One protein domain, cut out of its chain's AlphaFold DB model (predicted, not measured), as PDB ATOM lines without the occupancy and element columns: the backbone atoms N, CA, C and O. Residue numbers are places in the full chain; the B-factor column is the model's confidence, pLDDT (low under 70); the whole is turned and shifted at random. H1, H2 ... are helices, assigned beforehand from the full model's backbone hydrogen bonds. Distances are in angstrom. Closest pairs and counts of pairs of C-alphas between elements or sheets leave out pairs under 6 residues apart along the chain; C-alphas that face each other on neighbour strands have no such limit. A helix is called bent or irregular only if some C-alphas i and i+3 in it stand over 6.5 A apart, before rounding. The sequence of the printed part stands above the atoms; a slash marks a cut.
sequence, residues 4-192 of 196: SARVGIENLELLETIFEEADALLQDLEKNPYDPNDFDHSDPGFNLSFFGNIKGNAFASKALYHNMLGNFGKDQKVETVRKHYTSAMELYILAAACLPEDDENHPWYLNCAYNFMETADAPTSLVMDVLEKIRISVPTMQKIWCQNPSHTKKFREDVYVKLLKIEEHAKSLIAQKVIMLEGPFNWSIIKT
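What this domain is: This is residues 4 to 192 of the 196 residues of an uncharacterized protein of Lentinula edodes (UniProt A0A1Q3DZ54). Six helices fold back and forth in a zigzag, each packed on the next: long H1, H2 and H3 come first, short H4 lies in the middle of the whole, and H5 and H6 continue the zigzag while turning away from the direction of the first three. H1 is at one end of this succession and H6 at the other, and residues 147 to 152, between H5 and H6, stick out. The printed part has 189 residues with seven named helices, H1 to H7 in order, and no named strand; the class is all helix. It is compact, with a radius of gyration of the C-alphas of 18.5 A, and spans 55 by 46 by 36 A.

Where its parts are: H1, residues 4 to 31, begins at C-alpha 4 (-42.759, -23.330, 38.244) and is 41.4 A long. H2, residues 44 to 72, is 38.9 A long, with a kink of 33 degrees near residue 51; it is only just irregular, C-alphas 50 and 53 being 6.8 A apart. H3, residues 78 to 97, is 28.6 A long, and H4 is residues 106 to 114, 12.6 A. H5, residues 124 to 145, is 30.3 A long, with a kink of 38 degrees near residue 139; it is only just irregular, C-alphas 136 and 139 being 6.6 A apart. H6, residues 154 to 175, is 31.8 A long. H7, residues 187 to 190, is 5.1 A long and ends at C-alpha 190 (-15.677, -42.553, 19.233).

How they stand to each other: H1 and H2 form a helical hairpin and touch, closest at the C-alphas of Ala 22 and Ala 58, 4.5 A; their tilt of 34 degrees is shallow, only just short of steep. H2 and H3, also a hairpin, touch at Gly 56 and Ala 95, whose C-alphas are 4.0 A apart, opposite ways at a shallow tilt of 12 degrees. H3 touches H4 with residues 88 to 97 alone, in a hairpin whose closest C-alphas, Met 89 and Ala 113, are 4.2 A apart. H4 and H5, a hairpin, touch at the C-alphas of Pro 107 and Ile 134, 5.1 A, at a shallow tilt of 29 degrees. H5, with residues 128 to 138 alone, touches H6, closest at the C-alphas of Leu 131 and Glu 167, 6.0 A; this hairpin has a tilt of 37 degrees, only just steep. H6 and H7 only just touch, with 3 pairs of C-alphas within 8 A, the closest being Ile 166 and Ile 190 at 6.9 A. H1 and H3 are apart. Every O i to N i+4 pair is within hydrogen-bond range in H3, H4 and H6, against 23 of 24 in H1, 22 of 25 in H2 and 14 of 18 in H5; H7 is too short for such a pair.

The domain as a whole: The two C-alphas farthest apart, Asp 40 and Thr 192, are 56.1 A apart. The printed part has no cut. The links H1 to H2 and H6 to H7 are long. The mean pLDDT of the printed part is 91.0, and residues 4 to 10 and 148 to 153 are under 70.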
ATOM      1  N   SER A   4     -43.998 -22.747  38.787       45.94
ATOM      2  CA  SER A   4     -42.759 -23.330  38.244       45.94
ATOM      3  C   SER A   4     -41.556 -23.239  39.204       45.94
ATOM      4  O   SER A   4     -40.808 -24.199  39.358       45.94
ATOM      5  N   ALA A   5     -41.414 -22.132  39.943       47.88
ATOM      6  CA  ALA A   5     -40.337 -21.977  40.923       47.88
ATOM      7  C   ALA A   5     -40.549 -22.830  42.190       47.88
ATOM      8  O   ALA A   5     -39.573 -23.185  42.838       47.88
ATOM      9  N   ARG A   6     -41.801 -23.171  42.537       43.56
ATOM     10  CA  ARG A   6     -42.111 -24.061  43.672       43.56
ATOM     11  C   ARG A   6     -41.825 -25.524  43.338       43.56
ATOM     12  O   ARG A   6     -41.139 -26.179  44.108       43.56
ATOM     13  N   VAL A   7     -42.229 -25.979  42.148       49.94
ATOM     14  CA  VAL A   7     -41.942 -27.341  41.656       49.94
ATOM     15  C   VAL A   7     -40.429 -27.595  41.549       49.94
ATOM     16  O   VAL A   7     -39.964 -28.692  41.828       49.94
ATOM     17  N   GLY A   8     -39.632 -26.575  41.207       57.62
ATOM     18  CA  GLY A   8     -38.168 -26.688  41.185       57.62
ATOM     19  C   GLY A   8     -37.496 -26.771  42.565       57.62
ATOM     20  O   GLY A   8     -36.403 -27.320  42.654       57.62
ATOM     21  N   ILE A   9     -38.117 -26.242  43.626       57.47
ATOM     22  CA  ILE A   9     -37.576 -26.269  44.999       57.47
ATOM     23  C   ILE A   9     -37.956 -27.576  45.705       57.47
ATOM     24  O   ILE A   9     -37.081 -28.227  46.262       57.47
ATOM     25  N   GLU A  10     -39.217 -28.008  45.598       62.16
ATOM     26  CA  GLU A  10     -39.698 -29.271  46.190       62.16
ATOM     27  C   GLU A  10     -38.933 -30.489  45.639       62.16
ATOM     28  O   GLU A  10     -38.594 -31.411  46.378       62.16
ATOM     29  N   ASN A  11     -38.570 -30.464  44.351       75.75
ATOM     30  CA  ASN A  11     -37.759 -31.522  43.746       75.75
ATOM     31  C   ASN A  11     -36.316 -31.559  44.281       75.75
ATOM     32  O   ASN A  11     -35.712 -32.625  44.283       75.75
ATOM     33  N   LEU A  12     -35.752 -30.428  44.721       80.00
ATOM     34  CA  LEU A  12     -34.400 -30.381  45.290       80.00
ATOM     35  C   LEU A  12     -34.382 -30.863  46.746       80.00
ATOM     36  O   LEU A  12     -33.506 -31.644  47.098       80.00
ATOM     37  N   GLU A  13     -35.370 -30.475  47.553       86.56
ATOM     38  CA  GLU A  13     -35.511 -30.947  48.941       86.56
ATOM     39  C   GLU A  13     -35.734 -32.469  49.001       86.56
ATOM     40  O   GLU A  13     -35.146 -33.165  49.830       86.56
ATOM     41  N   LEU A  14     -36.521 -33.016  48.066       91.19
ATOM     42  CA  LEU A  14     -36.695 -34.464  47.942       91.19
ATOM     43  C   LEU A  14     -35.386 -35.167  47.551       91.19
ATOM     44  O   LEU A  14     -35.094 -36.249  48.054       91.19
ATOM     45  N   LEU A  15     -34.592 -34.563  46.663       91.62
ATOM     46  CA  LEU A  15     -33.294 -35.110  46.267       91.62
ATOM     47  C   LEU A  15     -32.304 -35.120  47.437       91.62
ATOM     48  O   LEU A  15     -31.612 -36.119  47.620       91.62
ATOM     49  N   GLU A  16     -32.256 -34.047  48.228       94.06
ATOM     50  CA  GLU A  16     -31.455 -33.985  49.457       94.06
ATOM     51  C   GLU A  16     -31.896 -35.061  50.455       94.06
ATOM     52  O   GLU A  16     -31.059 -35.822  50.930       94.06
ATOM     53  N   THR A  17     -33.206 -35.227  50.657       95.88
ATOM     54  CA  THR A  17     -33.752 -36.292  51.518       95.88
ATOM     55  C   THR A  17     -33.326 -37.686  51.040       95.88
ATOM     56  O   THR A  17     -32.851 -38.495  51.830       95.88
ATOM     57  N   ILE A  18     -33.434 -37.982  49.736       95.25
ATOM     58  CA  ILE A  18     -32.990 -39.270  49.169       95.25
ATOM     59  C   ILE A  18     -31.490 -39.492  49.405       95.25
ATOM     60  O   ILE A  18     -31.069 -40.616  49.678       95.25
ATOM     61  N   PHE A  19     -30.681 -38.439  49.282       97.38
ATOM     62  CA  PHE A  19     -29.245 -38.518  49.526       97.38
ATOM     63  C   PHE A  19     -28.933 -38.814  50.996       97.38
ATOM     64  O   PHE A  19     -28.115 -39.690  51.266       97.38
ATOM     65  N   GLU A  20     -29.582 -38.113  51.925       98.12
ATOM     66  CA  GLU A  20     -29.396 -38.291  53.369       98.12
ATOM     67  C   GLU A  20     -29.803 -39.695  53.826       98.12
ATOM     68  O   GLU A  20     -29.034 -40.357  54.520       98.12
ATOM     69  N   GLU A  21     -30.954 -40.195  53.369       98.19
ATOM     70  CA  GLU A  21     -31.412 -41.558  53.667       98.19
ATOM     71  C   GLU A  21     -30.456 -42.613  53.093       98.19
ATOM     72  O   GLU A  21     -30.092 -43.580  53.764       98.19
ATOM     73  N   ALA A  22     -29.980 -42.417  51.859       98.31
ATOM     74  CA  ALA A  22     -28.996 -43.312  51.263       98.31
ATOM     75  C   ALA A  22     -27.656 -43.295  52.020       98.31
ATOM     76  O   ALA A  22     -27.021 -44.339  52.167       98.31
ATOM     77  N   ASP A  23     -27.217 -42.135  52.512       98.38
ATOM     78  CA  ASP A  23     -26.010 -42.028  53.331       98.38
ATOM     79  C   ASP A  23     -26.185 -42.716  54.690       98.38
ATOM     80  O   ASP A  23     -25.314 -43.484  55.100       98.38
ATOM     81  N   ALA A  24     -27.337 -42.531  55.341       98.31
ATOM     82  CA  ALA A  24     -27.672 -43.197  56.595       98.31
ATOM     83  C   ALA A  24     -27.664 -44.728  56.453       98.31
ATOM     84  O   ALA A  24     -27.079 -45.411  57.295       98.31
ATOM     85  N   LEU A  25     -28.226 -45.267  55.363       98.12
ATOM     86  CA  LEU A  25     -28.183 -46.704  55.061       98.12
ATOM     87  C   LEU A  25     -26.748 -47.221  54.898       98.12
ATOM     88  O   LEU A  25     -26.406 -48.276  55.427       98.12
ATOM     89  N   LEU A  26     -25.888 -46.488  54.183       98.19
ATOM     90  CA  LEU A  26     -24.488 -46.889  54.009       98.19
ATOM     91  C   LEU A  26     -23.722 -46.873  55.335       98.19
ATOM     92  O   LEU A  26     -22.955 -47.799  55.597       98.19
ATOM     93  N   GLN A  27     -23.949 -45.860  56.174       98.12
ATOM     94  CA  GLN A  27     -23.345 -45.781  57.504       98.12
ATOM     95  C   GLN A  27     -23.822 -46.912  58.422       98.12
ATOM     96  O   GLN A  27     -23.035 -47.422  59.218       98.12
ATOM     97  N   ASP A  28     -25.097 -47.296  58.342       97.69
ATOM     98  CA  ASP A  28     -25.636 -48.411  59.120       97.69
ATOM     99  C   ASP A  28     -25.007 -49.744  58.696       97.69
ATOM    100  O   ASP A  28     -24.505 -50.481  59.541       97.69
ATOM    101  N   LEU A  29     -24.912 -49.998  57.387       96.31
ATOM    102  CA  LEU A  29     -24.254 -51.191  56.836       96.31
ATOM    103  C   LEU A  29     -22.747 -51.245  57.135       96.31
ATOM    104  O   LEU A  29     -22.172 -52.328  57.212       96.31
ATOM    105  N   GLU A  30     -22.083 -50.095  57.275       96.00
ATOM    106  CA  GLU A  30     -20.675 -50.030  57.684       96.00
ATOM    107  C   GLU A  30     -20.496 -50.342  59.175       96.00
ATOM    108  O   GLU A  30     -19.549 -51.032  59.551       96.00
ATOM    109  N   LYS A  31     -21.411 -49.862  60.028       97.06
ATOM    110  CA  LYS A  31     -21.406 -50.143  61.474       97.06
ATOM    111  C   LYS A  31     -21.833 -51.573  61.793       97.06
ATOM    112  O   LYS A  31     -21.356 -52.134  62.776       97.06
ATOM    113  N   ASN A  32     -22.706 -52.139  60.965       94.94
ATOM    114  CA  ASN A  32     -23.282 -53.471  61.107       94.94
ATOM    115  C   ASN A  32     -22.975 -54.307  59.850       94.94
ATOM    116  O   ASN A  32     -23.891 -54.622  59.080       94.94
ATOM    117  N   PRO A  33     -21.694 -54.630  59.581       93.06
ATOM    118  CA  PRO A  33     -21.329 -55.399  58.401       93.06
ATOM    119  C   PRO A  33     -21.911 -56.812  58.476       93.06
ATOM    120  O   PRO A  33     -22.046 -57.390  59.551       93.06
ATOM    121  N   TYR A  34     -22.211 -57.388  57.315       91.50
ATOM    122  CA  TYR A  34     -22.648 -58.776  57.221       91.50
ATOM    123  C   TYR A  34     -21.564 -59.739  57.729       91.50
ATOM    124  O   TYR A  34     -20.475 -59.806  57.150       91.50
ATOM    125  N   ASP A  35     -21.894 -60.522  58.757       90.56
ATOM    126  CA  ASP A  35     -21.138 -61.701  59.179       90.56
ATOM    127  C   ASP A  35     -21.982 -62.961  58.910       90.56
ATOM    128  O   ASP A  35     -23.069 -63.111  59.477       90.56
ATOM    129  N   PRO A  36     -21.519 -63.897  58.058       87.75
ATOM    130  CA  PRO A  36     -22.211 -65.162  57.831       87.75
ATOM    131  C   PRO A  36     -22.474 -65.972  59.109       87.75
ATOM    132  O   PRO A  36     -23.415 -66.762  59.128       87.75
ATOM    133  N   ASN A  37     -21.658 -65.798  60.156       90.25
ATOM    134  CA  ASN A  37     -21.776 -66.538  61.413       90.25
ATOM    135  C   ASN A  37     -22.907 -66.026  62.318       90.25
ATOM    136  O   ASN A  37     -23.309 -66.743  63.232       90.25
ATOM    137  N   ASP A  38     -23.443 -64.830  62.059       90.31
ATOM    138  CA  ASP A  38     -24.537 -64.245  62.846       90.31
ATOM    139  C   ASP A  38     -25.914 -64.838  62.487       90.31
ATOM    140  O   ASP A  38     -26.915 -64.548  63.147       90.31
ATOM    141  N   PHE A  39     -25.990 -65.682  61.449       86.81
ATOM    142  CA  PHE A  39     -27.247 -66.202  60.913       86.81
ATOM    143  C   PHE A  39     -27.193 -67.723  60.711       86.81
ATOM    144  O   PHE A  39     -26.416 -68.221  59.899       86.81
ATOM    145  N   ASP A  40     -28.106 -68.457  61.360       79.44
ATOM    146  CA  ASP A  40     -28.186 -69.931  61.296       79.44
ATOM    147  C   ASP A  40     -28.383 -70.489  59.865       79.44
ATOM    148  O   ASP A  40     -28.069 -71.650  59.596       79.44
ATOM    149  N   HIS A  41     -28.864 -69.667  58.920       74.94
ATOM    150  CA  HIS A  41     -29.115 -70.035  57.519       74.94
ATOM    151  C   HIS A  41     -28.687 -68.935  56.539       74.94
ATOM    152  O   HIS A  41     -29.469 -68.480  55.706       74.94
ATOM    153  N   SER A  42     -27.439 -68.481  56.654       82.88
ATOM    154  CA  SER A  42     -26.892 -67.484  55.736       82.88
ATOM    155  C   SER A  42     -26.608 -68.075  54.352       82.88
ATOM    156  O   SER A  42     -25.584 -68.724  54.136       82.88
ATOM    157  N   ASP A  43     -27.520 -67.866  53.403       88.25
ATOM    158  CA  ASP A  43     -27.284 -68.141  51.985       88.25
ATOM    159  C   ASP A  43     -26.945 -66.848  51.208       88.25
ATOM    160  O   ASP A  43     -27.199 -65.738  51.693       88.25
ATOM    161  N   PRO A  44     -26.355 -66.944  50.000       89.25
ATOM    162  CA  PRO A  44     -26.021 -65.762  49.206       89.25
ATOM    163  C   PRO A  44     -27.216 -64.839  48.925       89.25
ATOM    164  O   PRO A  44     -27.048 -63.624  48.878       89.25
ATOM    165  N   GLY A  45     -28.422 -65.388  48.772       90.69
ATOM    166  CA  GLY A  45     -29.652 -64.624  48.584       90.69
ATOM    167  C   GLY A  45     -30.037 -63.810  49.817       90.69
ATOM    168  O   GLY A  45     -30.497 -62.676  49.665       90.69
ATOM    169  N   PHE A  46     -29.788 -64.325  51.025       91.88
ATOM    170  CA  PHE A  46     -29.946 -63.561  52.265       91.88
ATOM    171  C   PHE A  46     -29.004 -62.349  52.291       91.88
ATOM    172  O   PHE A  46     -29.463 -61.214  52.431       91.88
ATOM    173  N   ASN A  47     -27.702 -62.564  52.066       92.94
ATOM    174  CA  ASN A  47     -26.722 -61.474  52.003       92.94
ATOM    175  C   ASN A  47     -27.110 -60.423  50.946       92.94
ATOM    176  O   ASN A  47     -27.144 -59.223  51.220       92.94
ATOM    177  N   LEU A  48     -27.473 -60.860  49.740       92.88
ATOM    178  CA  LEU A  48     -27.873 -59.946  48.671       92.88
ATOM    179  C   LEU A  48     -29.135 -59.156  49.027       92.88
ATOM    180  O   LEU A  48     -29.160 -57.946  48.836       92.88
ATOM    181  N   SER A  49     -30.158 -59.797  49.591       92.12
ATOM    182  CA  SER A  49     -31.437 -59.138  49.888       92.12
ATOM    183  C   SER A  49     -31.330 -58.092  50.998       92.12
ATOM    184  O   SER A  49     -31.995 -57.060  50.920       92.12
ATOM    185  N   PHE A  50     -30.495 -58.343  52.011       92.50
ATOM    186  CA  PHE A  50     -30.421 -57.506  53.214       92.50
ATOM    187  C   PHE A  50     -29.171 -56.626  53.302       92.50
ATOM    188  O   PHE A  50     -29.154 -55.696  54.100       92.50
ATOM    189  N   PHE A  51     -28.149 -56.862  52.478       95.06
ATOM    190  CA  PHE A  51     -26.910 -56.082  52.508       95.06
ATOM    191  C   PHE A  51     -26.495 -55.629  51.110       95.06
ATOM    192  O   PHE A  51     -26.451 -54.428  50.847       95.06
ATOM    193  N   GLY A  52     -26.233 -56.563  50.189       95.25
ATOM    194  CA  GLY A  52     -25.686 -56.256  48.859       95.25
ATOM    195  C   GLY A  52     -26.570 -55.317  48.033       95.25
ATOM    196  O   GLY A  52     -26.132 -54.241  47.621       95.25
ATOM    197  N   ASN A  53     -27.844 -55.673  47.863       96.06
ATOM    198  CA  ASN A  53     -28.809 -54.888  47.093       96.06
ATOM    199  C   ASN A  53     -29.114 -53.547  47.763       96.06
ATOM    200  O   ASN A  53     -29.255 -52.539  47.073       96.06
ATOM    201  N   ILE A  54     -29.190 -53.510  49.098       97.31
ATOM    202  CA  ILE A  54     -29.401 -52.262  49.844       97.31
ATOM    203  C   ILE A  54     -28.220 -51.319  49.613       97.31
ATOM    204  O   ILE A  54     -28.421 -50.167  49.232       97.31
ATOM    205  N   LYS A  55     -26.989 -51.823  49.753       98.12
ATOM    206  CA  LYS A  55     -25.762 -51.053  49.521       98.12
ATOM    207  C   LYS A  55     -25.677 -50.533  48.087       98.12
ATOM    208  O   LYS A  55     -25.410 -49.351  47.876       98.12
ATOM    209  N   GLY A  56     -25.955 -51.398  47.108       98.12
ATOM    210  CA  GLY A  56     -25.976 -51.038  45.690       98.12
ATOM    211  C   GLY A  56     -26.992 -49.936  45.386       98.12
ATOM    212  O   GLY A  56     -26.643 -48.915  44.793       98.12
ATOM    213  N   ASN A  57     -28.230 -50.091  45.864       98.12
ATOM    214  CA  ASN A  57     -29.288 -49.096  45.687       98.12
ATOM    215  C   ASN A  57     -28.976 -47.773  46.397       98.12
ATOM    216  O   ASN A  57     -29.239 -46.711  45.840       98.12
ATOM    217  N   ALA A  58     -28.382 -47.808  47.592       98.50
ATOM    218  CA  ALA A  58     -27.984 -46.599  48.305       98.50
ATOM    219  C   ALA A  58     -26.907 -45.817  47.529       98.50
ATOM    220  O   ALA A  58     -27.050 -44.611  47.311       98.50
ATOM    221  N   PHE A  59     -25.878 -46.495  47.007       98.81
ATOM    222  CA  PHE A  59     -24.906 -45.850  46.119       98.81
ATOM    223  C   PHE A  59     -25.556 -45.283  44.851       98.81
ATOM    224  O   PHE A  59     -25.272 -44.141  44.485       98.81
ATOM    225  N   ALA A  60     -26.465 -46.024  44.212       98.56
ATOM    226  CA  ALA A  60     -27.184 -45.556  43.026       98.56
ATOM    227  C   ALA A  60     -28.069 -44.326  43.314       98.56
ATOM    228  O   ALA A  60     -28.142 -43.416  42.485       98.56
ATOM    229  N   SER A  61     -28.692 -44.253  44.493       98.31
ATOM    230  CA  SER A  61     -29.463 -43.091  44.954       98.31
ATOM    231  C   SER A  61     -28.578 -41.861  45.163       98.31
ATOM    232  O   SER A  61     -28.911 -40.774  44.683       98.31
ATOM    233  N   LYS A  62     -27.399 -42.020  45.782       98.62
ATOM    234  CA  LYS A  62     -26.414 -40.927  45.881       98.62
ATOM    235  C   LYS A  62     -25.919 -40.496  44.497       98.62
ATOM    236  O   LYS A  62     -25.788 -39.303  44.231       98.62
ATOM    237  N   ALA A  63     -25.690 -41.440  43.587       98.44
ATOM    238  CA  ALA A  63     -25.295 -41.130  42.217       98.44
ATOM    239  C   ALA A  63     -26.381 -40.333  41.472       98.44
ATOM    240  O   ALA A  63     -26.067 -39.359  40.783       98.44
ATOM    241  N   LEU A  64     -27.658 -40.687  41.663       96.62
ATOM    242  CA  LEU A  64     -28.801 -39.954  41.116       96.62
ATOM    243  C   LEU A  64     -28.850 -38.514  41.638       96.62
ATOM    244  O   LEU A  64     -29.046 -37.597  40.845       96.62
ATOM    245  N   TYR A  65     -28.628 -38.298  42.935       96.88
ATOM    246  CA  TYR A  65     -28.538 -36.952  43.508       96.88
ATOM    247  C   TYR A  65     -27.487 -36.097  42.786       96.88
ATOM    248  O   TYR A  65     -27.788 -35.008  42.294       96.88
ATOM    249  N   HIS A  66     -26.268 -36.621  42.640       97.50
ATOM    250  CA  HIS A  66     -25.196 -35.915  41.942       97.50
ATOM    251  C   HIS A  66     -25.513 -35.684  40.457       97.50
ATOM    252  O   HIS A  66     -25.296 -34.585  39.951       97.50
ATOM    253  N   ASN A  67     -26.088 -36.668  39.767       95.94
ATOM    254  CA  ASN A  67     -26.577 -36.507  38.397       95.94
ATOM    255  C   ASN A  67     -27.582 -35.340  38.285       95.94
ATOM    256  O   ASN A  67     -27.444 -34.469  37.423       95.94
ATOM    257  N   MET A  68     -28.561 -35.283  39.188       94.62
ATOM    258  CA  MET A  68     -29.577 -34.232  39.191       94.62
ATOM    259  C   MET A  68     -28.987 -32.855  39.499       94.62
ATOM    260  O   MET A  68     -29.375 -31.880  38.860       94.62
ATOM    261  N   LEU A  69     -28.010 -32.758  40.405       93.69
ATOM    262  CA  LEU A  69     -27.302 -31.499  40.650       93.69
ATOM    263  C   LEU A  69     -26.451 -31.053  39.459       93.69
ATOM    264  O   LEU A  69     -26.432 -29.865  39.148       93.69
ATOM    265  N   GLY A  70     -25.794 -31.975  38.756       93.44
ATOM    266  CA  GLY A  70     -25.058 -31.632  37.541       93.44
ATOM    267  C   GLY A  70     -25.978 -31.112  36.428       93.44
ATOM    268  O   GLY A  70     -25.661 -30.105  35.804       93.44
ATOM    269  N   ASN A  71     -27.151 -31.723  36.235       91.19
ATOM    270  CA  ASN A  71     -28.102 -31.318  35.192       91.19
ATOM    271  C   ASN A  71     -28.942 -30.079  35.541       91.19
ATOM    272  O   ASN A  71     -29.263 -29.278  34.665       91.19
ATOM    273  N   PHE A  72     -29.354 -29.946  36.804       89.88
ATOM    274  CA  PHE A  72     -30.408 -29.008  37.216       89.88
ATOM    275  C   PHE A  72     -30.048 -28.178  38.452       89.88
ATOM    276  O   PHE A  72     -30.855 -27.366  38.910       89.88
ATOM    277  N   GLY A  73     -28.852 -28.363  39.014       88.81
ATOM    278  CA  GLY A  73     -28.378 -27.596  40.158       88.81
ATOM    279  C   GLY A  73     -28.253 -26.106  39.842       88.81
ATOM    280  O   GLY A  73     -28.073 -25.699  38.695       88.81
ATOM    281  N   LYS A  74     -28.330 -25.270  40.883       89.69
ATOM    282  CA  LYS A  74     -28.274 -23.804  40.744       89.69
ATOM    283  C   LYS A  74     -26.923 -23.306  40.217       89.69
ATOM    284  O   LYS A  74     -26.885 -22.287  39.532       89.69
ATOM    285  N   ASP A  75     -25.829 -23.993  40.553       90.94
ATOM    286  CA  ASP A  75     -24.489 -23.666  40.061       90.94
ATOM    287  C   ASP A  75     -24.137 -24.522  38.840       90.94
ATOM    288  O   ASP A  75     -23.790 -25.694  38.958       90.94
ATOM    289  N   GLN A  76     -24.215 -23.901  37.666       92.88
ATOM    290  CA  GLN A  76     -23.947 -24.522  36.367       92.88
ATOM    291  C   GLN A  76     -22.550 -24.179  35.826       92.88
ATOM    292  O   GLN A  76     -22.303 -24.216  34.619       92.88
ATOM    293  N   LYS A  77     -21.603 -23.806  36.697       96.44
ATOM    294  CA  LYS A  77     -20.195 -23.691  36.295       96.44
ATOM    295  C   LYS A  77     -19.670 -25.055  35.854       96.44
ATOM    296  O   LYS A  77     -19.914 -26.057  36.518       96.44
ATOM    297  N   VAL A  78     -18.871 -25.063  34.783       95.31
ATOM    298  CA  VAL A  78     -18.281 -26.282  34.195       95.31
ATOM    299  C   VAL A  78     -17.612 -27.163  35.252       95.31
ATOM    300  O   VAL A  78     -17.838 -28.367  35.272       95.31
ATOM    301  N   GLU A  79     -16.837 -26.568  36.159       96.31
ATOM    302  CA  GLU A  79     -16.130 -27.316  37.203       96.31
ATOM    303  C   GLU A  79     -17.080 -27.929  38.243       96.31
ATOM    304  O   GLU A  79     -16.890 -29.066  38.669       96.31
ATOM    305  N   THR A  80     -18.150 -27.218  38.607       96.12
ATOM    306  CA  THR A  80     -19.173 -27.726  39.530       96.12
ATOM    307  C   THR A  80     -19.930 -28.899  38.909       96.12
ATOM    308  O   THR A  80     -20.064 -29.949  39.537       96.12
ATOM    309  N   VAL A  81     -20.356 -28.768  37.648       95.38
ATOM    310  CA  VAL A  81     -21.029 -29.846  36.904       95.38
ATOM    311  C   VAL A  81     -20.110 -31.059  36.755       95.38
ATOM    312  O   VAL A  81     -20.524 -32.179  37.055       95.38
ATOM    313  N   ARG A  82     -18.844 -30.845  36.373       96.88
ATOM    314  CA  ARG A  82     -17.831 -31.907  36.286       96.88
ATOM    315  C   ARG A  82     -17.675 -32.642  37.610       96.88
ATOM    316  O   ARG A  82     -17.677 -33.870  37.613       96.88
ATOM    317  N   LYS A  83     -17.576 -31.920  38.729       98.19
ATOM    318  CA  LYS A  83     -17.465 -32.528  40.060       98.19
ATOM    319  C   LYS A  83     -18.665 -33.422  40.366       98.19
ATOM    320  O   LYS A  83     -18.480 -34.559  40.787       98.19
ATOM    321  N   HIS A  84     -19.882 -32.945  40.110       97.62
ATOM    322  CA  HIS A  84     -21.084 -33.751  40.307       97.62
ATOM    323  C   HIS A  84     -21.097 -34.999  39.417       97.62
ATOM    324  O   HIS A  84     -21.359 -36.091  39.912       97.62
ATOM    325  N   TYR A  85     -20.757 -34.886  38.136       98.00
ATOM    326  CA  TYR A  85     -20.727 -36.046  37.240       98.00
ATOM    327  C   TYR A  85     -19.605 -37.032  37.559       98.00
ATOM    328  O   TYR A  85     -19.813 -38.235  37.432       98.00
ATOM    329  N   THR A  86     -18.465 -36.553  38.059       98.44
ATOM    330  CA  THR A  86     -17.393 -37.415  38.580       98.44
ATOM    331  C   THR A  86     -17.900 -38.228  39.769       98.44
ATOM    332  O   THR A  86     -17.806 -39.452  39.757       98.44
ATOM    333  N   SER A  87     -18.554 -37.582  40.743       98.50
ATOM    334  CA  SER A  87     -19.154 -38.293  41.878       98.50
ATOM    335  C   SER A  87     -20.246 -39.274  41.441       98.50
ATOM    336  O   SER A  87     -20.293 -40.392  41.942       98.50
ATOM    337  N   ALA A  88     -21.112 -38.899  40.492       98.50
ATOM    338  CA  ALA A  88     -22.140 -39.801  39.969       98.50
ATOM    339  C   ALA A  88     -21.523 -41.038  39.296       98.50
ATOM    340  O   ALA A  88     -21.957 -42.157  39.563       98.50
ATOM    341  N   MET A  89     -20.490 -40.848  38.467       98.62
ATOM    342  CA  MET A  89     -19.736 -41.930  37.830       98.62
ATOM    343  C   MET A  89     -19.169 -42.904  38.871       98.62
ATOM    344  O   MET A  89     -19.422 -44.104  38.787       98.62
ATOM    345  N   GLU A  90     -18.431 -42.393  39.858       98.69
ATOM    346  CA  GLU A  90     -17.794 -43.204  40.902       98.69
ATOM    347  C   GLU A  90     -18.824 -43.974  41.735       98.69
ATOM    348  O   GLU A  90     -18.679 -45.176  41.960       98.69
ATOM    349  N   LEU A  91     -19.907 -43.308  42.143       98.81
ATOM    350  CA  LEU A  91     -20.968 -43.923  42.937       98.81
ATOM    351  C   LEU A  91     -21.724 -45.002  42.152       98.81
ATOM    352  O   LEU A  91     -22.043 -46.041  42.722       98.81
ATOM    353  N   TYR A  92     -21.967 -44.823  40.851       98.81
ATOM    354  CA  TYR A  92     -22.564 -45.881  40.028       98.81
ATOM    355  C   TYR A  92     -21.629 -47.084  39.833       98.81
ATOM    356  O   TYR A  92     -22.106 -48.220  39.807       98.81
ATOM    357  N   ILE A  93     -20.309 -46.873  39.752       98.81
ATOM    358  CA  ILE A  93     -19.332 -47.976  39.733       98.81
ATOM    359  C   ILE A  93     -19.380 -48.753  41.057       98.81
ATOM    360  O   ILE A  93     -19.425 -49.983  41.045       98.81
ATOM    361  N   LEU A  94     -19.432 -48.051  42.195       98.69
ATOM    362  CA  LEU A  94     -19.587 -48.678  43.512       98.69
ATOM    363  C   LEU A  94     -20.927 -49.415  43.644       98.69
ATOM    364  O   LEU A  94     -20.963 -50.514  44.196       98.69
ATOM    365  N   ALA A  95     -22.008 -48.849  43.103       98.69
ATOM    366  CA  ALA A  95     -23.320 -49.485  43.081       98.69
ATOM    367  C   ALA A  95     -23.281 -50.818  42.326       98.69
ATOM    368  O   ALA A  95     -23.738 -51.832  42.849       98.69
ATOM    369  N   ALA A  96     -22.683 -50.836  41.129       98.56
ATOM    370  CA  ALA A  96     -22.510 -52.056  40.346       98.56
ATOM    371  C   ALA A  96     -21.658 -53.100  41.083       98.56
ATOM    372  O   ALA A  96     -22.001 -54.277  41.091       98.56
ATOM    373  N   ALA A  97     -20.583 -52.673  41.753       98.19
ATOM    374  CA  ALA A  97     -19.693 -53.564  42.499       98.19
ATOM    375  C   ALA A  97     -20.356 -54.245  43.712       98.19
ATOM    376  O   ALA A  97     -19.825 -55.230  44.221       98.19
ATOM    377  N   CYS A  98     -21.502 -53.742  44.182       97.69
ATOM    378  CA  CYS A  98     -22.281 -54.379  45.248       97.69
ATOM    379  C   CYS A  98     -23.169 -55.526  44.743       97.69
ATOM    380  O   CYS A  98     -23.729 -56.258  45.558       97.69
ATOM    381  N   LEU A  99     -23.321 -55.662  43.423       97.12
ATOM    382  CA  LEU A  99     -24.232 -56.604  42.786       97.12
ATOM    383  C   LEU A  99     -23.460 -57.692  42.025       97.12
ATOM    384  O   LEU A  99     -22.441 -57.386  41.395       97.12
ATOM    385  N   PRO A 100     -23.951 -58.943  42.022       96.44
ATOM    386  CA  PRO A 100     -23.437 -59.998  41.158       96.44
ATOM    387  C   PRO A 100     -23.480 -59.612  39.674       96.44
ATOM    388  O   PRO A 100     -24.368 -58.882  39.238       96.44
ATOM    389  N   GLU A 101     -22.561 -60.153  38.873       95.44
ATOM    390  CA  GLU A 101     -22.512 -59.899  37.422       95.44
ATOM    391  C   GLU A 101     -23.775 -60.363  36.678       95.44
ATOM    392  O   GLU A 101     -24.058 -59.893  35.577       95.44
ATOM    393  N   ASP A 102     -24.519 -61.311  37.247       94.44
ATOM    394  CA  ASP A 102     -25.749 -61.848  36.679       94.44
ATOM    395  C   ASP A 102     -27.012 -61.097  37.124       94.44
ATOM    396  O   ASP A 102     -28.102 -61.446  36.676       94.44
ATOM    397  N   ASP A 103     -26.890 -60.050  37.943       94.69
ATOM    398  CA  ASP A 103     -27.996 -59.175  38.337       94.69
ATOM    399  C   ASP A 103     -28.367 -58.183  37.216       94.69
ATOM    400  O   ASP A 103     -27.503 -57.682  36.495       94.69
ATOM    401  N   GLU A 104     -29.654 -57.850  37.056       92.75
ATOM    402  CA  GLU A 104     -30.107 -56.917  36.011       92.75
ATOM    403  C   GLU A 104     -29.621 -55.473  36.187       92.75
ATOM    404  O   GLU A 104     -29.532 -54.726  35.202       92.75
ATOM    405  N   ASN A 105     -29.314 -55.072  37.420       94.94
ATOM    406  CA  ASN A 105     -28.878 -53.725  37.752       94.94
ATOM    407  C   ASN A 105     -27.357 -53.565  37.696       94.94
ATOM    408  O   ASN A 105     -26.894 -52.440  37.518       94.94
ATOM    409  N   HIS A 106     -26.578 -54.649  37.742       97.31
ATOM    410  CA  HIS A 106     -25.120 -54.592  37.602       97.31
ATOM    411  C   HIS A 106     -24.677 -53.922  36.277       97.31
ATOM    412  O   HIS A 106     -24.088 -52.836  36.324       97.31
ATOM    413  N   PRO A 107     -25.007 -54.458  35.080       96.88
ATOM    414  CA  PRO A 107     -24.668 -53.807  33.812       96.88
ATOM    415  C   PRO A 107     -25.388 -52.468  33.629       96.88
ATOM    416  O   PRO A 107     -24.892 -51.581  32.929       96.88
ATOM    417  N   TRP A 108     -26.554 -52.295  34.255       96.69
ATOM    418  CA  TRP A 108     -27.308 -51.051  34.173       96.69
ATOM    419  C   TRP A 108     -26.592 -49.900  34.885       96.69
ATOM    420  O   TRP A 108     -26.444 -48.827  34.302       96.69
ATOM    421  N   TYR A 109     -26.097 -50.118  36.105       98.44
ATOM    422  CA  TYR A 109     -25.335 -49.115  36.846       98.44
ATOM    423  C   TYR A 109     -23.986 -48.821  36.194       98.44
ATOM    424  O   TYR A 109     -23.599 -47.658  36.121       98.44
ATOM    425  N   LEU A 110     -23.319 -49.815  35.605       98.62
ATOM    426  CA  LEU A 110     -22.128 -49.568  34.785       98.62
ATOM    427  C   LEU A 110     -22.434 -48.674  33.572       98.62
ATOM    428  O   LEU A 110     -21.688 -47.738  33.289       98.62
ATOM    429  N   ASN A 111     -23.560 -48.897  32.886       97.94
ATOM    430  CA  ASN A 111     -24.026 -47.995  31.830       97.94
ATOM    431  C   ASN A 111     -24.334 -46.586  32.372       97.94
ATOM    432  O   ASN A 111     -23.987 -45.590  31.735       97.94
ATOM    433  N   CYS A 112     -24.953 -46.475  33.551       98.12
ATOM    434  CA  CYS A 112     -25.159 -45.182  34.199       98.12
ATOM    435  C   CYS A 112     -23.827 -44.464  34.450       98.12
ATOM    436  O   CYS A 112     -23.720 -43.294  34.093       98.12
ATOM    437  N   ALA A 113     -22.805 -45.154  34.966       98.62
ATOM    438  CA  ALA A 113     -21.470 -44.587  35.146       98.62
ATOM    439  C   ALA A 113     -20.859 -44.118  33.818       98.62
ATOM    440  O   ALA A 113     -20.380 -42.987  33.725       98.62
ATOM    441  N   TYR A 114     -20.938 -44.953  32.775       98.19
ATOM    442  CA  TYR A 114     -20.423 -44.644  31.440       98.19
ATOM    443  C   TYR A 114     -20.973 -43.321  30.878       98.19
ATOM    444  O   TYR A 114     -20.224 -42.545  30.289       98.19
ATOM    445  N   ASN A 115     -22.251 -43.004  31.116       97.06
ATOM    446  CA  ASN A 115     -22.870 -41.767  30.621       97.06
ATOM    447  C   ASN A 115     -22.247 -40.476  31.185       97.06
ATOM    448  O   ASN A 115     -22.426 -39.412  30.596       97.06
ATOM    449  N   PHE A 116     -21.512 -40.556  32.296       97.62
ATOM    450  CA  PHE A 116     -20.849 -39.406  32.918       97.62
ATOM    451  C   PHE A 116     -19.348 -39.330  32.616       97.62
ATOM    452  O   PHE A 116     -18.744 -38.280  32.836       97.62
ATOM    453  N   MET A 117     -18.754 -40.402  32.082       97.25
ATOM    454  CA  MET A 117     -17.306 -40.534  31.890       97.25
ATOM    455  C   MET A 117     -16.699 -39.470  30.971       97.25
ATOM    456  O   MET A 117     -15.559 -39.068  31.185       97.25
ATOM    457  N   GLU A 118     -17.445 -38.980  29.977       95.50
ATOM    458  CA  GLU A 118     -16.961 -37.908  29.099       95.50
ATOM    459  C   GLU A 118     -16.769 -36.597  29.847       95.50
ATOM    460  O   GLU A 118     -15.698 -35.997  29.820       95.50
ATOM    461  N   THR A 119     -17.806 -36.156  30.546       94.62
ATOM    462  CA  THR A 119     -17.761 -34.893  31.279       94.62
ATOM    463  C   THR A 119     -16.832 -34.973  32.488       94.62
ATOM    464  O   THR A 119     -16.223 -33.965  32.851       94.62
ATOM    465  N   ALA A 120     -16.715 -36.158  33.096       94.94
ATOM    466  CA  ALA A 120     -15.777 -36.450  34.175       94.94
ATOM    467  C   ALA A 120     -14.316 -36.576  33.699       94.94
ATOM    468  O   ALA A 120     -13.434 -36.732  34.537       94.94
ATOM    469  N   ASP A 121     -14.055 -36.498  32.387       94.12
ATOM    470  CA  ASP A 121     -12.724 -36.668  31.788       94.12
ATOM    471  C   ASP A 121     -12.047 -37.981  32.223       94.12
ATOM    472  O   ASP A 121     -10.875 -38.030  32.601       94.12
ATOM    473  N   ALA A 122     -12.826 -39.068  32.220       95.75
ATOM    474  CA  ALA A 122     -12.361 -40.367  32.681       95.75
ATOM    475  C   ALA A 122     -11.191 -40.883  31.818       95.75
ATOM    476  O   ALA A 122     -11.221 -40.768  30.582       95.75
ATOM    477  N   PRO A 123     -10.171 -41.508  32.437       96.00
ATOM    478  CA  PRO A 123      -9.052 -42.069  31.696       96.00
ATOM    479  C   PRO A 123      -9.503 -43.262  30.847       96.00
ATOM    480  O   PRO A 123     -10.393 -44.018  31.240       96.00
ATOM    481  N   THR A 124      -8.838 -43.473  29.706       96.56
ATOM    482  CA  THR A 124      -9.130 -44.576  28.777       96.56
ATOM    483  C   THR A 124      -9.188 -45.924  29.487       96.56
ATOM    484  O   THR A 124     -10.098 -46.705  29.230       96.56
ATOM    485  N   SER A 125      -8.252 -46.199  30.398       97.06
ATOM    486  CA  SER A 125      -8.216 -47.446  31.167       97.06
ATOM    487  C   SER A 125      -9.507 -47.704  31.951       97.06
ATOM    488  O   SER A 125     -10.026 -48.816  31.908       97.06
ATOM    489  N   LEU A 126     -10.063 -46.679  32.606       97.75
ATOM    490  CA  LEU A 126     -11.313 -46.789  33.359       97.75
ATOM    491  C   LEU A 126     -12.522 -46.978  32.434       97.75
ATOM    492  O   LEU A 126     -13.393 -47.797  32.720       97.75
ATOM    493  N   VAL A 127     -12.568 -46.248  31.315       98.00
ATOM    494  CA  VAL A 127     -13.641 -46.404  30.318       98.00
ATOM    495  C   VAL A 127     -13.651 -47.829  29.764       98.00
ATOM    496  O   VAL A 127     -14.710 -48.453  29.685       98.00
ATOM    497  N   MET A 128     -12.477 -48.364  29.420       98.00
ATOM    498  CA  MET A 128     -12.347 -49.724  28.897       98.00
ATOM    499  C   MET A 128     -12.707 -50.788  29.938       98.00
ATOM    500  O   MET A 128     -13.395 -51.739  29.580       98.00
ATOM    501  N   ASP A 129     -12.315 -50.612  31.203       98.25
ATOM    502  CA  ASP A 129     -12.699 -51.511  32.304       98.25
ATOM    503  C   ASP A 129     -14.226 -51.581  32.478       98.25
ATOM    504  O   ASP A 129     -14.805 -52.664  32.561       98.25
ATOM    505  N   VAL A 130     -14.915 -50.435  32.453       98.56
ATOM    506  CA  VAL A 130     -16.383 -50.406  32.558       98.56
ATOM    507  C   VAL A 130     -17.057 -51.054  31.349       98.56
ATOM    508  O   VAL A 130     -17.989 -51.840  31.526       98.56
ATOM    509  N   LEU A 131     -16.588 -50.779  30.128       98.31
ATOM    510  CA  LEU A 131     -17.134 -51.405  28.921       98.31
ATOM    511  C   LEU A 131     -16.929 -52.928  28.917       98.31
ATOM    512  O   LEU A 131     -17.859 -53.669  28.598       98.31
ATOM    513  N   GLU A 132     -15.755 -53.403  29.335       98.31
ATOM    514  CA  GLU A 132     -15.466 -54.831  29.470       98.31
ATOM    515  C   GLU A 132     -16.394 -55.509  30.487       98.31
ATOM    516  O   GLU A 132     -16.981 -56.552  30.183       98.31
ATOM    517  N   LYS A 133     -16.590 -54.904  31.664       98.50
ATOM    518  CA  LYS A 133     -17.513 -55.433  32.681       98.50
ATOM    519  C   LYS A 133     -18.948 -55.522  32.167       98.50
ATOM    520  O   LYS A 133     -19.631 -56.506  32.443       98.50
ATOM    521  N   ILE A 134     -19.404 -54.556  31.364       98.12
ATOM    522  CA  ILE A 134     -20.720 -54.624  30.704       98.12
ATOM    523  C   ILE A 134     -20.766 -55.789  29.709       98.12
ATOM    524  O   ILE A 134     -21.720 -56.567  29.719       98.12
ATOM    525  N   ARG A 135     -19.733 -55.959  28.874       97.75
ATOM    526  CA  ARG A 135     -19.660 -57.063  27.903       97.75
ATOM    527  C   ARG A 135     -19.728 -58.436  28.564       97.75
ATOM    528  O   ARG A 135     -20.333 -59.344  27.996       97.75
ATOM    529  N   ILE A 136     -19.100 -58.596  29.727       97.75
ATOM    530  CA  ILE A 136     -19.080 -59.860  30.474       97.75
ATOM    531  C   ILE A 136     -20.416 -60.106  31.190       97.75
ATOM    532  O   ILE A 136     -20.954 -61.213  31.118       97.75
ATOM    533  N   SER A 137     -20.975 -59.083  31.840       97.12
ATOM    534  CA  SER A 137     -22.169 -59.226  32.687       97.12
ATOM    535  C   SER A 137     -23.467 -59.381  31.886       97.12
ATOM    536  O   SER A 137     -24.317 -60.196  32.246       97.12
ATOM    537  N   VAL A 138     -23.618 -58.690  30.747       95.31
ATOM    538  CA  VAL A 138     -24.865 -58.714  29.955       95.31
ATOM    539  C   VAL A 138     -25.299 -60.130  29.535       95.31
ATOM    540  O   VAL A 138     -26.450 -60.478  29.807       95.31
ATOM    541  N   PRO A 139     -24.447 -60.989  28.933       94.38
ATOM    542  CA  PRO A 139     -24.853 -62.347  28.561       94.38
ATOM    543  C   PRO A 139     -25.245 -63.222  29.755       94.38
ATOM    544  O   PRO A 139     -26.081 -64.114  29.612       94.38
ATOM    545  N   THR A 140     -24.629 -63.012  30.921       94.00
ATOM    546  CA  THR A 140     -24.923 -63.790  32.132       94.00
ATOM    547  C   THR A 140     -26.259 -63.358  32.724       94.00
ATOM    548  O   THR A 140     -27.143 -64.194  32.902       94.00
ATOM    549  N   MET A 141     -26.453 -62.051  32.885       93.94
ATOM    550  CA  MET A 141     -27.708 -61.444  33.315       93.94
ATOM    551  C   MET A 141     -28.887 -61.837  32.413       93.94
ATOM    552  O   MET A 141     -29.951 -62.225  32.900       93.94
ATOM    553  N   GLN A 142     -28.693 -61.841  31.089       90.69
ATOM    554  CA  GLN A 142     -29.739 -62.202  30.127       90.69
ATOM    555  C   GLN A 142     -30.275 -63.630  30.309       90.69
ATOM    556  O   GLN A 142     -31.459 -63.868  30.056       90.69
ATOM    557  N   LYS A 143     -29.451 -64.581  30.771       90.50
ATOM    558  CA  LYS A 143     -29.885 -65.975  30.986       90.50
ATOM    559  C   LYS A 143     -30.976 -66.087  32.047       90.50
ATOM    560  O   LYS A 143     -31.830 -66.961  31.918       90.50
ATOM    561  N   ILE A 144     -30.938 -65.224  33.060       88.00
ATOM    562  CA  ILE A 144     -31.844 -65.250  34.212       88.00
ATOM    563  C   ILE A 144     -32.963 -64.230  34.008       88.00
ATOM    564  O   ILE A 144     -34.146 -64.570  34.024       88.00
ATOM    565  N   TRP A 145     -32.593 -62.979  33.742       85.00
ATOM    566  CA  TRP A 145     -33.524 -61.862  33.821       85.00
ATOM    567  C   TRP A 145     -34.269 -61.607  32.520       85.00
ATOM    568  O   TRP A 145     -35.386 -61.106  32.573       85.00
ATOM    569  N   CYS A 146     -33.753 -61.988  31.344       76.38
ATOM    570  CA  CYS A 146     -34.397 -61.676  30.058       76.38
ATOM    571  C   CYS A 146     -35.465 -62.675  29.589       76.38
ATOM    572  O   CYS A 146     -36.089 -62.443  28.558       76.38
ATOM    573  N   GLN A 147     -35.765 -63.724  30.359       70.44
ATOM    574  CA  GLN A 147     -36.760 -64.729  29.957       70.44
ATOM    575  C   GLN A 147     -38.220 -64.269  30.109       70.44
ATOM    576  O   GLN A 147     -39.115 -64.864  29.514       70.44
ATOM    577  N   ASN A 148     -38.479 -63.208  30.882       62.09
ATOM    578  CA  ASN A 148     -39.838 -62.708  31.089       62.09
ATOM    579  C   ASN A 148     -40.256 -61.686  30.000       62.09
ATOM    580  O   ASN A 148     -39.655 -60.600  29.953       62.09
ATOM    581  N   PRO A 149     -41.284 -61.983  29.171       57.38
ATOM    582  CA  PRO A 149     -41.752 -61.120  28.079       57.38
ATOM    583  C   PRO A 149     -42.461 -59.830  28.530       57.38
ATOM    584  O   PRO A 149     -42.724 -58.970  27.695       57.38
ATOM    585  N   SER A 150     -42.776 -59.663  29.821       58.03
ATOM    586  CA  SER A 150     -43.469 -58.470  30.339       58.03
ATOM    587  C   SER A 150     -42.557 -57.276  30.644       58.03
ATOM    588  O   SER A 150     -43.052 -56.196  30.960       58.03
ATOM    589  N   HIS A 151     -41.236 -57.427  30.544       56.78
ATOM    590  CA  HIS A 151     -40.316 -56.319  30.775       56.78
ATOM    591  C   HIS A 151     -40.031 -55.603  29.455       56.78
ATOM    592  O   HIS A 151     -39.631 -56.228  28.472       56.78
ATOM    593  N   THR A 152     -40.170 -54.280  29.456       52.38
ATOM    594  CA  THR A 152     -39.792 -53.343  28.388       52.38
ATOM    595  C   THR A 152     -38.263 -53.336  28.173       52.38
ATOM    596  O   THR A 152     -37.588 -52.336  28.398       52.38
ATOM    597  N   LYS A 153     -37.685 -54.483  27.791       62.56
ATOM    598  CA  LYS A 153     -36.235 -54.761  27.736       62.56
ATOM    599  C   LYS A 153     -35.542 -54.237  26.493       62.56
ATOM    600  O   LYS A 153     -34.335 -54.022  26.536       62.56
ATOM    601  N   LYS A 154     -36.305 -53.939  25.439       70.50
ATOM    602  CA  LYS A 154     -35.758 -53.477  24.160       70.50
ATOM    603  C   LYS A 154     -34.836 -52.264  24.326       70.50
ATOM    604  O   LYS A 154     -33.758 -52.234  23.755       70.50
ATOM    605  N   PHE A 155     -35.204 -51.316  25.191       77.75
ATOM    606  CA  PHE A 155     -34.365 -50.146  25.450       77.75
ATOM    607  C   PHE A 155     -33.008 -50.507  26.077       77.75
ATOM    608  O   PHE A 155     -31.980 -50.011  25.627       77.75
ATOM    609  N   ARG A 156     -32.981 -51.381  27.097       85.31
ATOM    610  CA  ARG A 156     -31.717 -51.806  27.725       85.31
ATOM    611  C   ARG A 156     -30.867 -52.627  26.751       85.31
ATOM    612  O   ARG A 156     -29.661 -52.426  26.685       85.31
ATOM    613  N   GLU A 157     -31.489 -53.503  25.967       85.44
ATOM    614  CA  GLU A 157     -30.806 -54.298  24.937       85.44
ATOM    615  C   GLU A 157     -30.140 -53.414  23.875       85.44
ATOM    616  O   GLU A 157     -28.954 -53.589  23.596       85.44
ATOM    617  N   ASP A 158     -30.862 -52.421  23.349       89.06
ATOM    618  CA  ASP A 158     -30.334 -51.469  22.365       89.06
ATOM    619  C   ASP A 158     -29.134 -50.685  22.932       89.06
ATOM    620  O   ASP A 158     -28.126 -50.479  22.243       89.06
ATOM    621  N   VAL A 159     -29.203 -50.297  24.213       91.62
ATOM    622  CA  VAL A 159     -28.091 -49.654  24.930       91.62
ATOM    623  C   VAL A 159     -26.871 -50.574  24.991       91.62
ATOM    624  O   VAL A 159     -25.775 -50.148  24.629       91.62
ATOM    625  N   TYR A 160     -27.033 -51.839  25.384       93.31
ATOM    626  CA  TYR A 160     -25.903 -52.767  25.490       93.31
ATOM    627  C   TYR A 160     -25.272 -53.076  24.129       93.31
ATOM    628  O   TYR A 160     -24.049 -53.057  24.008       93.31
ATOM    629  N   VAL A 161     -26.076 -53.264  23.077       93.06
ATOM    630  CA  VAL A 161     -25.565 -53.441  21.705       93.06
ATOM    631  C   VAL A 161     -24.733 -52.234  21.269       93.06
ATOM    632  O   VAL A 161     -23.674 -52.394  20.658       93.06
ATOM    633  N   LYS A 162     -25.180 -51.018  21.596       94.00
ATOM    634  CA  LYS A 162     -24.428 -49.793  21.312       94.00
ATOM    635  C   LYS A 162     -23.097 -49.752  22.073       94.00
ATOM    636  O   LYS A 162     -22.078 -49.431  21.465       94.00
ATOM    637  N   LEU A 163     -23.089 -50.077  23.365       95.50
ATOM    638  CA  LEU A 163     -21.870 -50.060  24.183       95.50
ATOM    639  C   LEU A 163     -20.840 -51.099  23.722       95.50
ATOM    640  O   LEU A 163     -19.658 -50.778  23.652       95.50
ATOM    641  N   LEU A 164     -21.281 -52.286  23.293       95.12
ATOM    642  CA  LEU A 164     -20.399 -53.292  22.691       95.12
ATOM    643  C   LEU A 164     -19.724 -52.781  21.411       95.12
ATOM    644  O   LEU A 164     -18.525 -52.963  21.220       95.12
ATOM    645  N   LYS A 165     -20.469 -52.087  20.537       94.88
ATOM    646  CA  LYS A 165     -19.890 -51.465  19.331       94.88
ATOM    647  C   LYS A 165     -18.850 -50.398  19.684       94.88
ATOM    648  O   LYS A 165     -17.838 -50.289  18.995       94.88
ATOM    649  N   ILE A 166     -19.096 -49.621  20.742       95.12
ATOM    650  CA  ILE A 166     -18.139 -48.626  21.239       95.12
ATOM    651  C   ILE A 166     -16.870 -49.307  21.758       95.12
ATOM    652  O   ILE A 166     -15.781 -48.889  21.375       95.12
ATOM    653  N   GLU A 167     -16.997 -50.353  22.577       96.19
ATOM    654  CA  GLU A 167     -15.856 -51.105  23.114       96.19
ATOM    655  C   GLU A 167     -14.976 -51.661  21.989       96.19
ATOM    656  O   GLU A 167     -13.766 -51.441  21.980       96.19
ATOM    657  N   GLU A 168     -15.576 -52.329  21.002       95.75
ATOM    658  CA  GLU A 168     -14.839 -52.918  19.880       95.75
ATOM    659  C   GLU A 168     -14.150 -51.857  19.015       95.75
ATOM    660  O   GLU A 168     -12.998 -52.022  18.595       95.75
ATOM    661  N   HIS A 169     -14.807 -50.718  18.791       94.25
ATOM    662  CA  HIS A 169     -14.183 -49.610  18.081       94.25
ATOM    663  C   HIS A 169     -13.024 -48.997  18.875       94.25
ATOM    664  O   HIS A 169     -11.951 -48.774  18.314       94.25
ATOM    665  N   ALA A 170     -13.198 -48.790  20.182       94.25
ATOM    666  CA  ALA A 170     -12.148 -48.288  21.062       94.25
ATOM    667  C   ALA A 170     -10.936 -49.234  21.092       94.25
ATOM    668  O   ALA A 170      -9.808 -48.775  20.913       94.25
ATOM    669  N   LYS A 171     -11.150 -50.555  21.200       95.25
ATOM    670  CA  LYS A 171     -10.081 -51.568  21.091       95.25
ATOM    671  C   LYS A 171      -9.321 -51.458  19.771       95.25
ATOM    672  O   LYS A 171      -8.091 -51.491  19.772       95.25
ATOM    673  N   SER A 172     -10.030 -51.286  18.654       94.38
ATOM    674  CA  SER A 172      -9.411 -51.116  17.334       94.38
ATOM    675  C   SER A 172      -8.543 -49.853  17.260       94.38
ATOM    676  O   SER A 172      -7.414 -49.903  16.770       94.38
ATOM    677  N   LEU A 173      -9.017 -48.730  17.805       93.12
ATOM    678  CA  LEU A 173      -8.257 -47.476  17.848       93.12
ATOM    679  C   LEU A 173      -7.032 -47.556  18.766       93.12
ATOM    680  O   LEU A 173      -5.982 -47.004  18.431       93.12
ATOM    681  N   ILE A 174      -7.140 -48.266  19.892       93.81
ATOM    682  CA  ILE A 174      -6.010 -48.536  20.793       93.81
ATOM    683  C   ILE A 174      -4.966 -49.408  20.083       93.81
ATOM    684  O   ILE A 174      -3.779 -49.088  20.109       93.81
ATOM    685  N   ALA A 175      -5.390 -50.457  19.372       93.94
ATOM    686  CA  ALA A 175      -4.488 -51.305  18.589       93.94
ATOM    687  C   ALA A 175      -3.760 -50.518  17.482       93.94
ATOM    688  O   ALA A 175      -2.584 -50.760  17.208       93.94
ATOM    689  N   GLN A 176      -4.437 -49.532  16.888       93.25
ATOM    690  CA  GLN A 176      -3.870 -48.602  15.907       93.25
ATOM    691  C   GLN A 176      -3.043 -47.465  16.536       93.25
ATOM    692  O   GLN A 176      -2.482 -46.653  15.804       93.25
ATOM    693  N   LYS A 177      -2.946 -47.398  17.874       91.81
ATOM    694  CA  LYS A 177      -2.275 -46.329  18.639       91.81
ATOM    695  C   LYS A 177      -2.844 -44.926  18.385       91.81
ATOM    696  O   LYS A 177      -2.140 -43.932  18.539       91.81
ATOM    697  N   VAL A 178      -4.117 -44.842  18.002       89.81
ATOM    698  CA  VAL A 178      -4.854 -43.576  17.851       89.81
ATOM    699  C   VAL A 178      -5.326 -43.066  19.217       89.81
ATOM    700  O   VAL A 178      -5.347 -41.861  19.458       89.81
ATOM    701  N   ILE A 179      -5.676 -43.988  20.117       89.38
ATOM    702  CA  ILE A 179      -5.988 -43.717  21.524       89.38
ATOM    703  C   ILE A 179      -4.940 -44.429  22.380       89.38
ATOM    704  O   ILE A 179      -4.591 -45.579  22.114       89.38
ATOM    705  N   MET A 180      -4.444 -43.749  23.412       90.25
ATOM    706  CA  MET A 180      -3.527 -44.330  24.391       90.25
ATOM    707  C   MET A 180      -4.315 -44.876  25.582       90.25
ATOM    708  O   MET A 180      -5.283 -44.254  26.024       90.25
ATOM    709  N   LEU A 181      -3.890 -46.027  26.111       86.38
ATOM    710  CA  LEU A 181      -4.487 -46.613  27.316       86.38
ATOM    711  C   LEU A 181      -4.225 -45.736  28.552       86.38
ATOM    712  O   LEU A 181      -5.096 -45.565  29.402       86.38
ATOM    713  N   GLU A 182      -3.030 -45.148  28.608       85.88
ATOM    714  CA  GLU A 182      -2.630 -44.154  29.596       85.88
ATOM    715  C   GLU A 182      -2.907 -42.758  29.024       85.88
ATOM    716  O   GLU A 182      -2.150 -42.244  28.198       85.88
ATOM    717  N   GLY A 183      -4.044 -42.171  29.400       86.38
ATOM    718  CA  GLY A 183      -4.462 -40.849  28.934       86.38
ATOM    719  C   GLY A 183      -5.981 -40.657  28.956       86.38
ATOM    720  O   GLY A 183      -6.711 -41.591  29.302       86.38
ATOM    721  N   PRO A 184      -6.463 -39.456  28.596       87.75
ATOM    722  CA  PRO A 184      -7.891 -39.189  28.478       87.75
ATOM    723  C   PRO A 184      -8.486 -39.978  27.310       87.75
ATOM    724  O   PRO A 184      -7.863 -40.133  26.252       87.75
ATOM    725  N   PHE A 185      -9.713 -40.452  27.488       92.25
ATOM    726  CA  PHE A 185     -10.430 -41.141  26.426       92.25
ATOM    727  C   PHE A 185     -10.856 -40.157  25.329       92.25
ATOM    728  O   PHE A 185     -11.444 -39.110  25.600       92.25
ATOM    729  N   ASN A 186     -10.576 -40.472  24.061       90.75
ATOM    730  CA  ASN A 186     -10.908 -39.570  22.957       90.75
ATOM    731  C   ASN A 186     -12.361 -39.754  22.481       90.75
ATOM    732  O   ASN A 186     -12.635 -40.417  21.476       90.75
ATOM    733  N   TRP A 187     -13.292 -39.112  23.188       91.38
ATOM    734  CA  TRP A 187     -14.732 -39.150  22.901       91.38
ATOM    735  C   TRP A 187     -15.098 -38.641  21.507       91.38
ATOM    736  O   TRP A 187     -16.048 -39.136  20.900       91.38
ATOM    737  N   SER A 188     -14.342 -37.673  20.978       89.62
ATOM    738  CA  SER A 188     -14.627 -37.073  19.671       89.62
ATOM    739  C   SER A 188     -14.520 -38.093  18.539       89.62
ATOM    740  O   SER A 188     -15.396 -38.136  17.681       89.62
ATOM    741  N   ILE A 189     -13.509 -38.968  18.589       87.31
ATOM    742  CA  ILE A 189     -13.296 -40.017  17.588       87.31
ATOM    743  C   ILE A 189     -14.370 -41.096  17.734       87.31
ATOM    744  O   ILE A 189     -14.981 -41.494  16.746       87.31
ATOM    745  N   ILE A 190     -14.676 -41.510  18.964       86.75
ATOM    746  CA  ILE A 190     -15.677 -42.553  19.233       86.75
ATOM    747  C   ILE A 190     -17.074 -42.151  18.748       86.75
ATOM    748  O   ILE A 190     -17.803 -42.976  18.205       86.75
ATOM    749  N   LYS A 191     -17.442 -40.873  18.880       83.75
ATOM    750  CA  LYS A 191     -18.734 -40.349  18.409       83.75
ATOM    751  C   LYS A 191     -18.882 -40.314  16.884       83.75
ATOM    752  O   LYS A 191     -19.999 -40.139  16.411       83.75
ATOM    753  N   THR A 192     -17.800 -40.482  16.117       79.19
ATOM    754  CA  THR A 192     -17.874 -40.534  14.643       79.19
ATOM    755  C   THR A 192     -18.392 -41.864  14.099       79.19
ATOM    756  O   THR A 192     -18.657 -41.964  12.901       79.19
TER     757      THR A 192